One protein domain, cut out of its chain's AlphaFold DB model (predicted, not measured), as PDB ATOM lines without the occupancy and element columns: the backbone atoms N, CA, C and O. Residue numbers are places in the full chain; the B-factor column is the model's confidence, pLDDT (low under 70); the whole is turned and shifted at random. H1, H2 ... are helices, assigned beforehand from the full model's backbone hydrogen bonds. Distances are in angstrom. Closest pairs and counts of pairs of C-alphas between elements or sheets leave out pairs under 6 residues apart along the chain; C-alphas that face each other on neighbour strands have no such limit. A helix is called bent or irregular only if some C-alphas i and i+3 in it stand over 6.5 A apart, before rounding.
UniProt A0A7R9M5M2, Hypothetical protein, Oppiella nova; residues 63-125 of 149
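What this domain is: This is residues 63 to 125 of the 149 residues of the protein "Hypothetical protein" of Oppiella nova (UniProt A0A7R9M5M2). A long helical hairpin makes this model: H1 runs nearly the whole length, and H2 folds back beside it after a long link at one end. The short H3 follows H2 almost at once and packs on H1 near the end where H1 begins, so that H2 and H3 cover one side of H1 one after the other. The printed part has 63 residues with three named helices, H1, H2 and H3 in that order along the chain, and no named strand; the class is all helix. The whole is loose, with a radius of gyration of the C-alphas of 13.7 A, and a rod in outline, spanning 43 by 17 by 13 A.

How they stand to each other: Begin with H1, residues 68 to 90, the longest helix, and look across from it to H2, residues 102 to 117. The two touch, with 11 pairs of C-alphas within 8 A; the closest C-alphas are those of Ile 86 and Ile 106, 6.2 A apart. Their lines stand at a shallow tilt of 26 degrees and they run opposite ways, a helical hairpin. Now go to the other end of H1, where residues 70 to 74 alone touch H3, residues 119 to 122; there the closest C-alphas are those of Ala 71 and Cys 122, 6.1 A apart. H2 and H3 are close but not clearly touching, and their closest C-alphas, those of Leu 113 and Gly 119, are 7.1 A apart. In H1 and H2 every pair of O i and N i+4 is within hydrogen-bond range; H3, with four residues, is too short for such a pair, and its one O i to N i+3 pair is not within range.

Where its parts are: Find C-alpha 68 of H1 at (-15.074, 38.520, 22.529); from there the helix runs 32.5 A to C-alpha 90 at (-47.138, 43.657, 20.533), with x falling along the way. H2 begins at C-alpha 102, at (-46.300, 49.541, 16.783), and runs 21.0 A back to C-alpha 117, with x rising. H2 is neither bent nor irregular, but only just: C-alphas 114 and 117 are 6.2 A apart. H3 runs from Gly 119 to C-alpha 122 at (-19.591, 46.160, 19.787); it too is neither bent nor irregular, but only just, with C-alphas 119 and 122 6.2 A apart.

The domain as a whole: Look for the two C-alphas farthest apart at Gly 65 and Arg 93, 43.3 A from each other. The first and last printed C-alphas, those of Ala 63 and Pro 125, are 13.0 A apart. The link from H1 to H2 is long, with 11 residues, and the link from H2 to H3 is tight, with 1 residue. The printed part runs from 63 to 125 with no cut. The mean pLDDT of the printed part is 94.1, and no printed residue is under 70.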
ATOM      1  N   ALA A  63     -15.293  47.542  20.186       92.75
ATOM      2  CA  ALA A  63     -14.465  48.663  20.604       92.75
ATOM      3  C   ALA A  63     -13.102  48.174  21.125       92.75
ATOM      4  O   ALA A  63     -12.955  47.049  21.614       92.75
ATOM      5  N   ALA A  64     -12.089  49.039  21.041       91.69
ATOM      6  CA  ALA A  64     -10.741  48.711  21.488       91.69
ATOM      7  C   ALA A  64     -10.731  48.279  22.968       91.69
ATOM      8  O   ALA A  64     -11.263  48.970  23.836       91.69
ATOM      9  N   GLY A  65     -10.113  47.130  23.249       92.44
ATOM     10  CA  GLY A  65     -10.032  46.559  24.598       92.44
ATOM     11  C   GLY A  65     -11.248  45.729  25.031       92.44
ATOM     12  O   GLY A  65     -11.208  45.134  26.107       92.44
ATOM     13  N   ILE A  66     -12.302  45.632  24.213       95.56
ATOM     14  CA  ILE A  66     -13.443  44.754  24.490       95.56
ATOM     15  C   ILE A  66     -13.125  43.329  24.040       95.56
ATOM     16  O   ILE A  66     -12.809  43.073  22.882       95.56
ATOM     17  N   SER A  67     -13.224  42.383  24.974       95.94
ATOM     18  CA  SER A  67     -13.023  40.965  24.672       95.94
ATOM     19  C   SER A  67     -14.223  40.363  23.935       95.94
ATOM     20  O   SER A  67     -15.367  40.781  24.138       95.94
ATOM     21  N   THR A  68     -13.995  39.297  23.162       94.81
ATOM     22  CA  THR A  68     -15.074  38.520  22.529       94.81
ATOM     23  C   THR A  68     -16.086  38.006  23.555       94.81
ATOM     24  O   THR A  68     -17.286  38.036  23.302       94.81
ATOM     25  N   GLY A  69     -15.628  37.582  24.741       97.12
ATOM     26  CA  GLY A  69     -16.514  37.125  25.816       97.12
ATOM     27  C   GLY A  69     -17.450  38.229  26.315       97.12
ATOM     28  O   GLY A  69     -18.648  38.001  26.470       97.12
ATOM     29  N   THR A  70     -16.926  39.445  26.493       96.88
ATOM     30  CA  THR A  70     -17.727  40.624  26.855       96.88
ATOM     31  C   THR A  70     -18.743  40.961  25.765       96.88
ATOM     32  O   THR A  70     -19.913  41.163  26.078       96.88
ATOM     33  N   ALA A  71     -18.331  40.958  24.493       95.75
ATOM     34  CA  ALA A  71     -19.222  41.229  23.365       95.75
ATOM     35  C   ALA A  71     -20.344  40.180  23.228       95.75
ATOM     36  O   ALA A  71     -21.485  40.528  22.940       95.75
ATOM     37  N   ILE A  72     -20.059  38.900  23.498       95.94
ATOM     38  CA  ILE A  72     -21.082  37.842  23.517       95.94
ATOM     39  C   ILE A  72     -22.135  38.126  24.592       95.94
ATOM     40  O   ILE A  72     -23.330  38.051  24.312       95.94
ATOM     41  N   ILE A  73     -21.710  38.461  25.814       97.31
ATOM     42  CA  ILE A  73     -22.638  38.772  26.912       97.31
ATOM     43  C   ILE A  73     -23.480  40.004  26.561       97.31
ATOM     44  O   ILE A  73     -24.700  39.972  26.716       97.31
ATOM     45  N   ASP A  74     -22.847  41.050  26.034       96.38
ATOM     46  CA  ASP A  74     -23.506  42.273  25.569       96.38
ATOM     47  C   ASP A  74     -24.602  41.983  24.527       96.38
ATOM     48  O   ASP A  74     -25.744  42.429  24.673       96.38
ATOM     49  N   GLN A  75     -24.306  41.151  23.526       96.12
ATOM     50  CA  GLN A  75     -25.270  40.795  22.484       96.12
ATOM     51  C   GLN A  75     -26.390  39.874  22.979       96.12
ATOM     52  O   GLN A  75     -27.539  40.033  22.572       96.12
ATOM     53  N   ILE A  76     -26.108  38.955  23.907       97.06
ATOM     54  CA  ILE A  76     -27.152  38.136  24.540       97.06
ATOM     55  C   ILE A  76     -28.126  39.025  25.322       97.06
ATOM     56  O   ILE A  76     -29.343  38.889  25.173       97.06
ATOM     57  N   VAL A  77     -27.601  39.940  26.142       96.94
ATOM     58  CA  VAL A  77     -28.417  40.819  26.989       96.94
ATOM     59  C   VAL A  77     -29.225  41.799  26.136       96.94
ATOM     60  O   VAL A  77     -30.439  41.897  26.314       96.94
ATOM     61  N   SER A  78     -28.598  42.477  25.175       96.25
ATOM     62  CA  SER A  78     -29.277  43.454  24.313       96.25
ATOM     63  C   SER A  78     -30.385  42.824  23.462       96.25
ATOM     64  O   SER A  78     -31.500  43.347  23.432       96.25
ATOM     65  N   VAL A  79     -30.146  41.657  22.849       96.56
ATOM     66  CA  VAL A  79     -31.180  40.928  22.089       96.56
ATOM     67  C   VAL A  79     -32.312  40.455  23.005       96.56
ATOM     68  O   VAL A  79     -33.480  40.520  22.612       96.56
ATOM     69  N   ALA A  80     -32.013  40.016  24.233       96.12
ATOM     70  CA  ALA A  80     -33.044  39.639  25.198       96.12
ATOM     71  C   ALA A  80     -33.954  40.828  25.553       96.12
ATOM     72  O   ALA A  80     -35.179  40.685  25.516       96.12
ATOM     73  N   PHE A  81     -33.379  42.006  25.819       96.44
ATOM     74  CA  PHE A  81     -34.147  43.234  26.049       96.44
ATOM     75  C   PHE A  81     -34.956  43.649  24.818       96.44
ATOM     76  O   PHE A  81     -36.134  43.982  24.954       96.44
ATOM     77  N   PHE A  82     -34.376  43.568  23.619       96.56
ATOM     78  CA  PHE A  82     -35.087  43.911  22.389       96.56
ATOM     79  C   PHE A  82     -36.319  43.027  22.181       96.56
ATOM     80  O   PHE A  82     -37.426  43.521  21.962       96.56
ATOM     81  N   LEU A  83     -36.165  41.709  22.338       95.62
ATOM     82  CA  LEU A  83     -37.272  40.762  22.221       95.62
ATOM     83  C   LEU A  83     -38.311  40.933  23.336       95.62
ATOM     84  O   LEU A  83     -39.507  40.787  23.071       95.62
ATOM     85  N   LEU A  84     -37.890  41.237  24.567       95.31
ATOM     86  CA  LEU A  84     -38.801  41.520  25.677       95.31
ATOM     87  C   LEU A  84     -39.689  42.726  25.356       95.31
ATOM     88  O   LEU A  84     -40.910  42.637  25.471       95.31
ATOM     89  N   LEU A  85     -39.087  43.824  24.899       95.38
ATOM     90  CA  LEU A  85     -39.799  45.057  24.579       95.38
ATOM     91  C   LEU A  85     -40.706  44.892  23.353       95.38
ATOM     92  O   LEU A  85     -41.858  45.317  23.401       95.38
ATOM     93  N   ILE A  86     -40.270  44.183  22.304       94.75
ATOM     94  CA  ILE A  86     -41.149  43.835  21.171       94.75
ATOM     95  C   ILE A  86     -42.372  43.048  21.656       94.75
ATOM     96  O   ILE A  86     -43.493  43.352  21.246       94.75
ATOM     97  N   ASN A  87     -42.191  42.054  22.533       93.69
ATOM     98  CA  ASN A  87     -43.329  41.320  23.092       93.69
ATOM     99  C   ASN A  87     -44.227  42.242  23.929       93.69
ATOM    100  O   ASN A  87     -45.438  42.193  23.759       93.69
ATOM    101  N   ALA A  88     -43.665  43.123  24.760       94.38
ATOM    102  CA  ALA A  88     -44.444  44.059  25.569       94.38
ATOM    103  C   ALA A  88     -45.277  45.043  24.725       94.38
ATOM    104  O   ALA A  88     -46.394  45.375  25.121       94.38
ATOM    105  N   ILE A  89     -44.745  45.487  23.579       95.38
ATOM    106  CA  ILE A  89     -45.411  46.394  22.630       95.38
ATOM    107  C   ILE A  89     -46.506  45.666  21.840       95.38
ATOM    108  O   ILE A  89     -47.566  46.236  21.592       95.38
ATOM    109  N   THR A  90     -46.241  44.427  21.416       92.88
ATOM    110  CA  THR A  90     -47.138  43.657  20.533       92.88
ATOM    111  C   THR A  90     -48.169  42.808  21.277       92.88
ATOM    112  O   THR A  90     -49.081  42.277  20.644       92.88
ATOM    113  N   ASP A  91     -48.052  42.671  22.598       92.88
ATOM    114  CA  ASP A  91     -49.033  41.965  23.417       92.88
ATOM    115  C   ASP A  91     -50.278  42.832  23.659       92.88
ATOM    116  O   ASP A  91     -50.256  43.816  24.404       92.88
ATOM    117  N   GLU A  92     -51.394  42.425  23.049       90.81
ATOM    118  CA  GLU A  92     -52.704  43.066  23.205       90.81
ATOM    119  C   GLU A  92     -53.230  43.010  24.653       90.81
ATOM    120  O   GLU A  92     -54.129  43.770  25.000       90.81
ATOM    121  N   ARG A  93     -52.676  42.140  25.512       93.19
ATOM    122  CA  ARG A  93     -53.053  42.020  26.935       93.19
ATOM    123  C   ARG A  93     -52.236  42.911  27.868       93.19
ATOM    124  O   ARG A  93     -52.533  42.951  29.058       93.19
ATOM    125  N   ASN A  94     -51.197  43.564  27.355       92.75
ATOM    126  CA  ASN A  94     -50.320  44.434  28.129       92.75
ATOM    127  C   ASN A  94     -50.702  45.911  27.907       92.75
ATOM    128  O   ASN A  94     -51.836  46.305  28.163       92.75
ATOM    129  N   MET A  95     -49.781  46.729  27.385       80.50
ATOM    130  CA  MET A  95     -49.995  48.158  27.123       80.50
ATOM    131  C   MET A  95     -50.923  48.430  25.928       80.50
ATOM    132  O   MET A  95     -51.285  49.583  25.709       80.50
ATOM    133  N   ALA A  96     -51.265  47.396  25.145       86.69
ATOM    134  CA  ALA A  96     -52.140  47.471  23.973       86.69
ATOM    135  C   ALA A  96     -51.796  48.653  23.042       86.69
ATOM    136  O   ALA A  96     -52.643  49.491  22.726       86.69
ATOM    137  N   CYS A  97     -50.527  48.732  22.618       92.38
ATOM    138  CA  CYS A  97     -50.041  49.799  21.746       92.38
ATOM    139  C   CYS A  97     -50.945  49.933  20.502       92.38
ATOM    140  O   CYS A  97     -51.219  48.922  19.843       92.38
ATOM    141  N   PRO A  98     -51.409  51.150  20.143       94.19
ATOM    142  CA  PRO A  98     -52.221  51.345  18.950       94.19
ATOM    143  C   PRO A  98     -51.535  50.749  17.721       94.19
ATOM    144  O   PRO A  98     -50.365  51.028  17.466       94.19
ATOM    145  N   LYS A  99     -52.261  49.951  16.928       91.75
ATOM    146  CA  LYS A  99     -51.677  49.146  15.835       91.75
ATOM    147  C   LYS A  99     -50.839  49.963  14.843       91.75
ATOM    148  O   LYS A  99     -49.826  49.471  14.360       91.75
ATOM    149  N   GLY A 100     -51.222  51.215  14.582       94.62
ATOM    150  CA  GLY A 100     -50.466  52.128  13.715       94.62
ATOM    151  C   GLY A 100     -49.149  52.643  14.312       94.62
ATOM    152  O   GLY A 100     -48.265  53.042  13.564       94.62
ATOM    153  N   LEU A 101     -48.992  52.613  15.639       96.19
ATOM    154  CA  LEU A 101     -47.795  53.081  16.346       96.19
ATOM    155  C   LEU A 101     -46.794  51.963  16.654       96.19
ATOM    156  O   LEU A 101     -45.650  52.265  16.986       96.19
ATOM    157  N   VAL A 102     -47.180  50.691  16.509       96.06
ATOM    158  CA  VAL A 102     -46.300  49.541  16.783       96.06
ATOM    159  C   VAL A 102     -44.950  49.637  16.048       96.06
ATOM    160  O   VAL A 102     -43.927  49.474  16.714       96.06
ATOM    161  N   PRO A 103     -44.877  49.953  14.735       96.19
ATOM    162  CA  PRO A 103     -43.588  50.070  14.047       96.19
ATOM    163  C   PRO A 103     -42.709  51.191  14.611       96.19
ATOM    164  O   PRO A 103     -41.506  51.005  14.772       96.19
ATOM    165  N   ILE A 104     -43.314  52.332  14.961       97.06
ATOM    166  CA  ILE A 104     -42.605  53.476  15.549       97.06
ATOM    167  C   ILE A 104     -42.065  53.096  16.928       97.06
ATOM    168  O   ILE A 104     -40.900  53.344  17.218       97.06
ATOM    169  N   ALA A 105     -42.876  52.446  17.764       96.50
ATOM    170  CA  ALA A 105     -42.468  52.025  19.100       96.50
ATOM    171  C   ALA A 105     -41.315  51.002  19.062       96.50
ATOM    172  O   ALA A 105     -40.365  51.112  19.841       96.50
ATOM    173  N   ILE A 106     -41.360  50.040  18.132       96.31
ATOM    174  CA  ILE A 106     -40.266  49.077  17.928       96.31
ATOM    175  C   ILE A 106     -39.005  49.789  17.421       96.31
ATOM    176  O   ILE A 106     -37.927  49.534  17.949       96.31
ATOM    177  N   GLY A 107     -39.126  50.715  16.464       96.38
ATOM    178  CA  GLY A 107     -37.988  51.490  15.958       96.38
ATOM    179  C   GLY A 107     -37.345  52.386  17.023       96.38
ATOM    180  O   GLY A 107     -36.126  52.446  17.126       96.38
ATOM    181  N   MET A 108     -38.146  53.027  17.877       96.81
ATOM    182  CA  MET A 108     -37.637  53.805  19.014       96.81
ATOM    183  C   MET A 108     -36.943  52.923  20.054       96.81
ATOM    184  O   MET A 108     -35.963  53.344  20.664       96.81
ATOM    185  N   THR A 109     -37.431  51.696  20.250       95.25
ATOM    186  CA  THR A 109     -36.772  50.713  21.116       95.25
ATOM    187  C   THR A 109     -35.410  50.315  20.559       95.25
ATOM    188  O   THR A 109     -34.432  50.307  21.300       95.25
ATOM    189  N   ASP A 110     -35.350  50.008  19.264       95.38
ATOM    190  CA  ASP A 110     -34.113  49.670  18.556       95.38
ATOM    191  C   ASP A 110     -33.084  50.806  18.666       95.38
ATOM    192  O   ASP A 110     -31.978  50.610  19.169       95.38
ATOM    193  N   LEU A 111     -33.504  52.036  18.343       95.06
ATOM    194  CA  LEU A 111     -32.695  53.244  18.519       95.06
ATOM    195  C   LEU A 111     -32.187  53.378  19.958       95.06
ATOM    196  O   LEU A 111     -31.010  53.657  20.172       95.06
ATOM    197  N   GLY A 112     -33.060  53.176  20.945       95.12
ATOM    198  CA  GLY A 112     -32.702  53.296  22.352       95.12
ATOM    199  C   GLY A 112     -31.651  52.285  22.793       95.12
ATOM    200  O   GLY A 112     -30.691  52.643  23.478       95.12
ATOM    201  N   LEU A 113     -31.801  51.033  22.364       93.81
ATOM    202  CA  LEU A 113     -30.854  49.971  22.682       93.81
ATOM    203  C   LEU A 113     -29.509  50.201  21.995       93.81
ATOM    204  O   LEU A 113     -28.482  50.136  22.668       93.81
ATOM    205  N   ILE A 114     -29.501  50.504  20.698       91.00
ATOM    206  CA  ILE A 114     -28.259  50.656  19.935       91.00
ATOM    207  C   ILE A 114     -27.545  51.960  20.300       91.00
ATOM    208  O   ILE A 114     -26.347  51.941  20.539       91.00
ATOM    209  N   VAL A 115     -28.237  53.095  20.379       89.19
ATOM    210  CA  VAL A 115     -27.568  54.399  20.536       89.19
ATOM    211  C   VAL A 115     -27.294  54.743  21.996       89.19
ATOM    212  O   VAL A 115     -26.245  55.308  22.296       89.19
ATOM    213  N   PHE A 116     -28.205  54.408  22.916       92.38
ATOM    214  CA  PHE A 116     -28.135  54.916  24.292       92.38
ATOM    215  C   PHE A 116     -27.723  53.876  25.342       92.38
ATOM    216  O   PHE A 116     -27.325  54.281  26.431       92.38
ATOM    217  N   ALA A 117     -27.797  52.570  25.054       93.00
ATOM    218  CA  ALA A 117     -27.573  51.531  26.070       93.00
ATOM    219  C   ALA A 117     -26.443  50.536  25.743       93.00
ATOM    220  O   ALA A 117     -25.546  50.348  26.560       93.00
ATOM    221  N   PHE A 118     -26.472  49.901  24.568       93.88
ATOM    222  CA  PHE A 118     -25.634  48.739  24.223       93.88
ATOM    223  C   PHE A 118     -24.743  48.953  22.984       93.88
ATOM    224  O   PHE A 118     -24.065  48.033  22.535       93.88
ATOM    225  N   GLY A 119     -24.704  50.160  22.412       92.25
ATOM    226  CA  GLY A 119     -23.911  50.428  21.204       92.25
ATOM    227  C   GLY A 119     -22.403  50.427  21.410       92.25
ATOM    228  O   GLY A 119     -21.664  50.096  20.489       92.25
ATOM    229  N   TYR A 120     -21.922  50.794  22.599       94.06
ATOM    230  CA  TYR A 120     -20.501  51.086  22.792       94.06
ATOM    231  C   TYR A 120     -19.596  49.856  22.637       94.06
ATOM    232  O   TYR A 120     -18.569  49.933  21.972       94.06
ATOM    233  N   ASN A 121     -19.965  48.718  23.230       94.81
ATOM    234  CA  ASN A 121     -19.065  47.565  23.318       94.81
ATOM    235  C   ASN A 121     -18.742  46.953  21.949       94.81
ATOM    236  O   ASN A 121     -17.601  46.563  21.700       94.81
ATOM    237  N   CYS A 122     -19.746  46.827  21.080       93.06
ATOM    238  CA  CYS A 122     -19.591  46.160  19.787       93.06
ATOM    239  C   CYS A 122     -20.535  46.663  18.689       93.06
ATOM    240  O   CYS A 122     -20.813  45.936  17.742       93.06
ATOM    241  N   GLY A 123     -21.046  47.891  18.803       90.69
ATOM    242  CA  GLY A 123     -21.888  48.532  17.788       90.69
ATOM    243  C   GLY A 123     -23.357  48.107  17.792       90.69
ATOM    244  O   GLY A 123     -24.123  48.602  16.969       90.69
ATOM    245  N   GLY A 124     -23.762  47.210  18.697       89.19
ATOM    246  CA  GLY A 124     -25.152  46.785  18.868       89.19
ATOM    247  C   GLY A 124     -25.803  46.209  17.602       89.19
ATOM    248  O   GLY A 124     -26.875  46.682  17.233       89.19
ATOM    249  N   PRO A 125     -25.216  45.215  16.908       88.00
ATOM    250  CA  PRO A 125     -25.813  44.683  15.687       88.00
ATOM    251  C   PRO A 125     -27.204  44.084  15.921       88.00
ATOM    252  O   PRO A 125     -28.057  44.232  15.048       88.00
TER     253      PRO A 125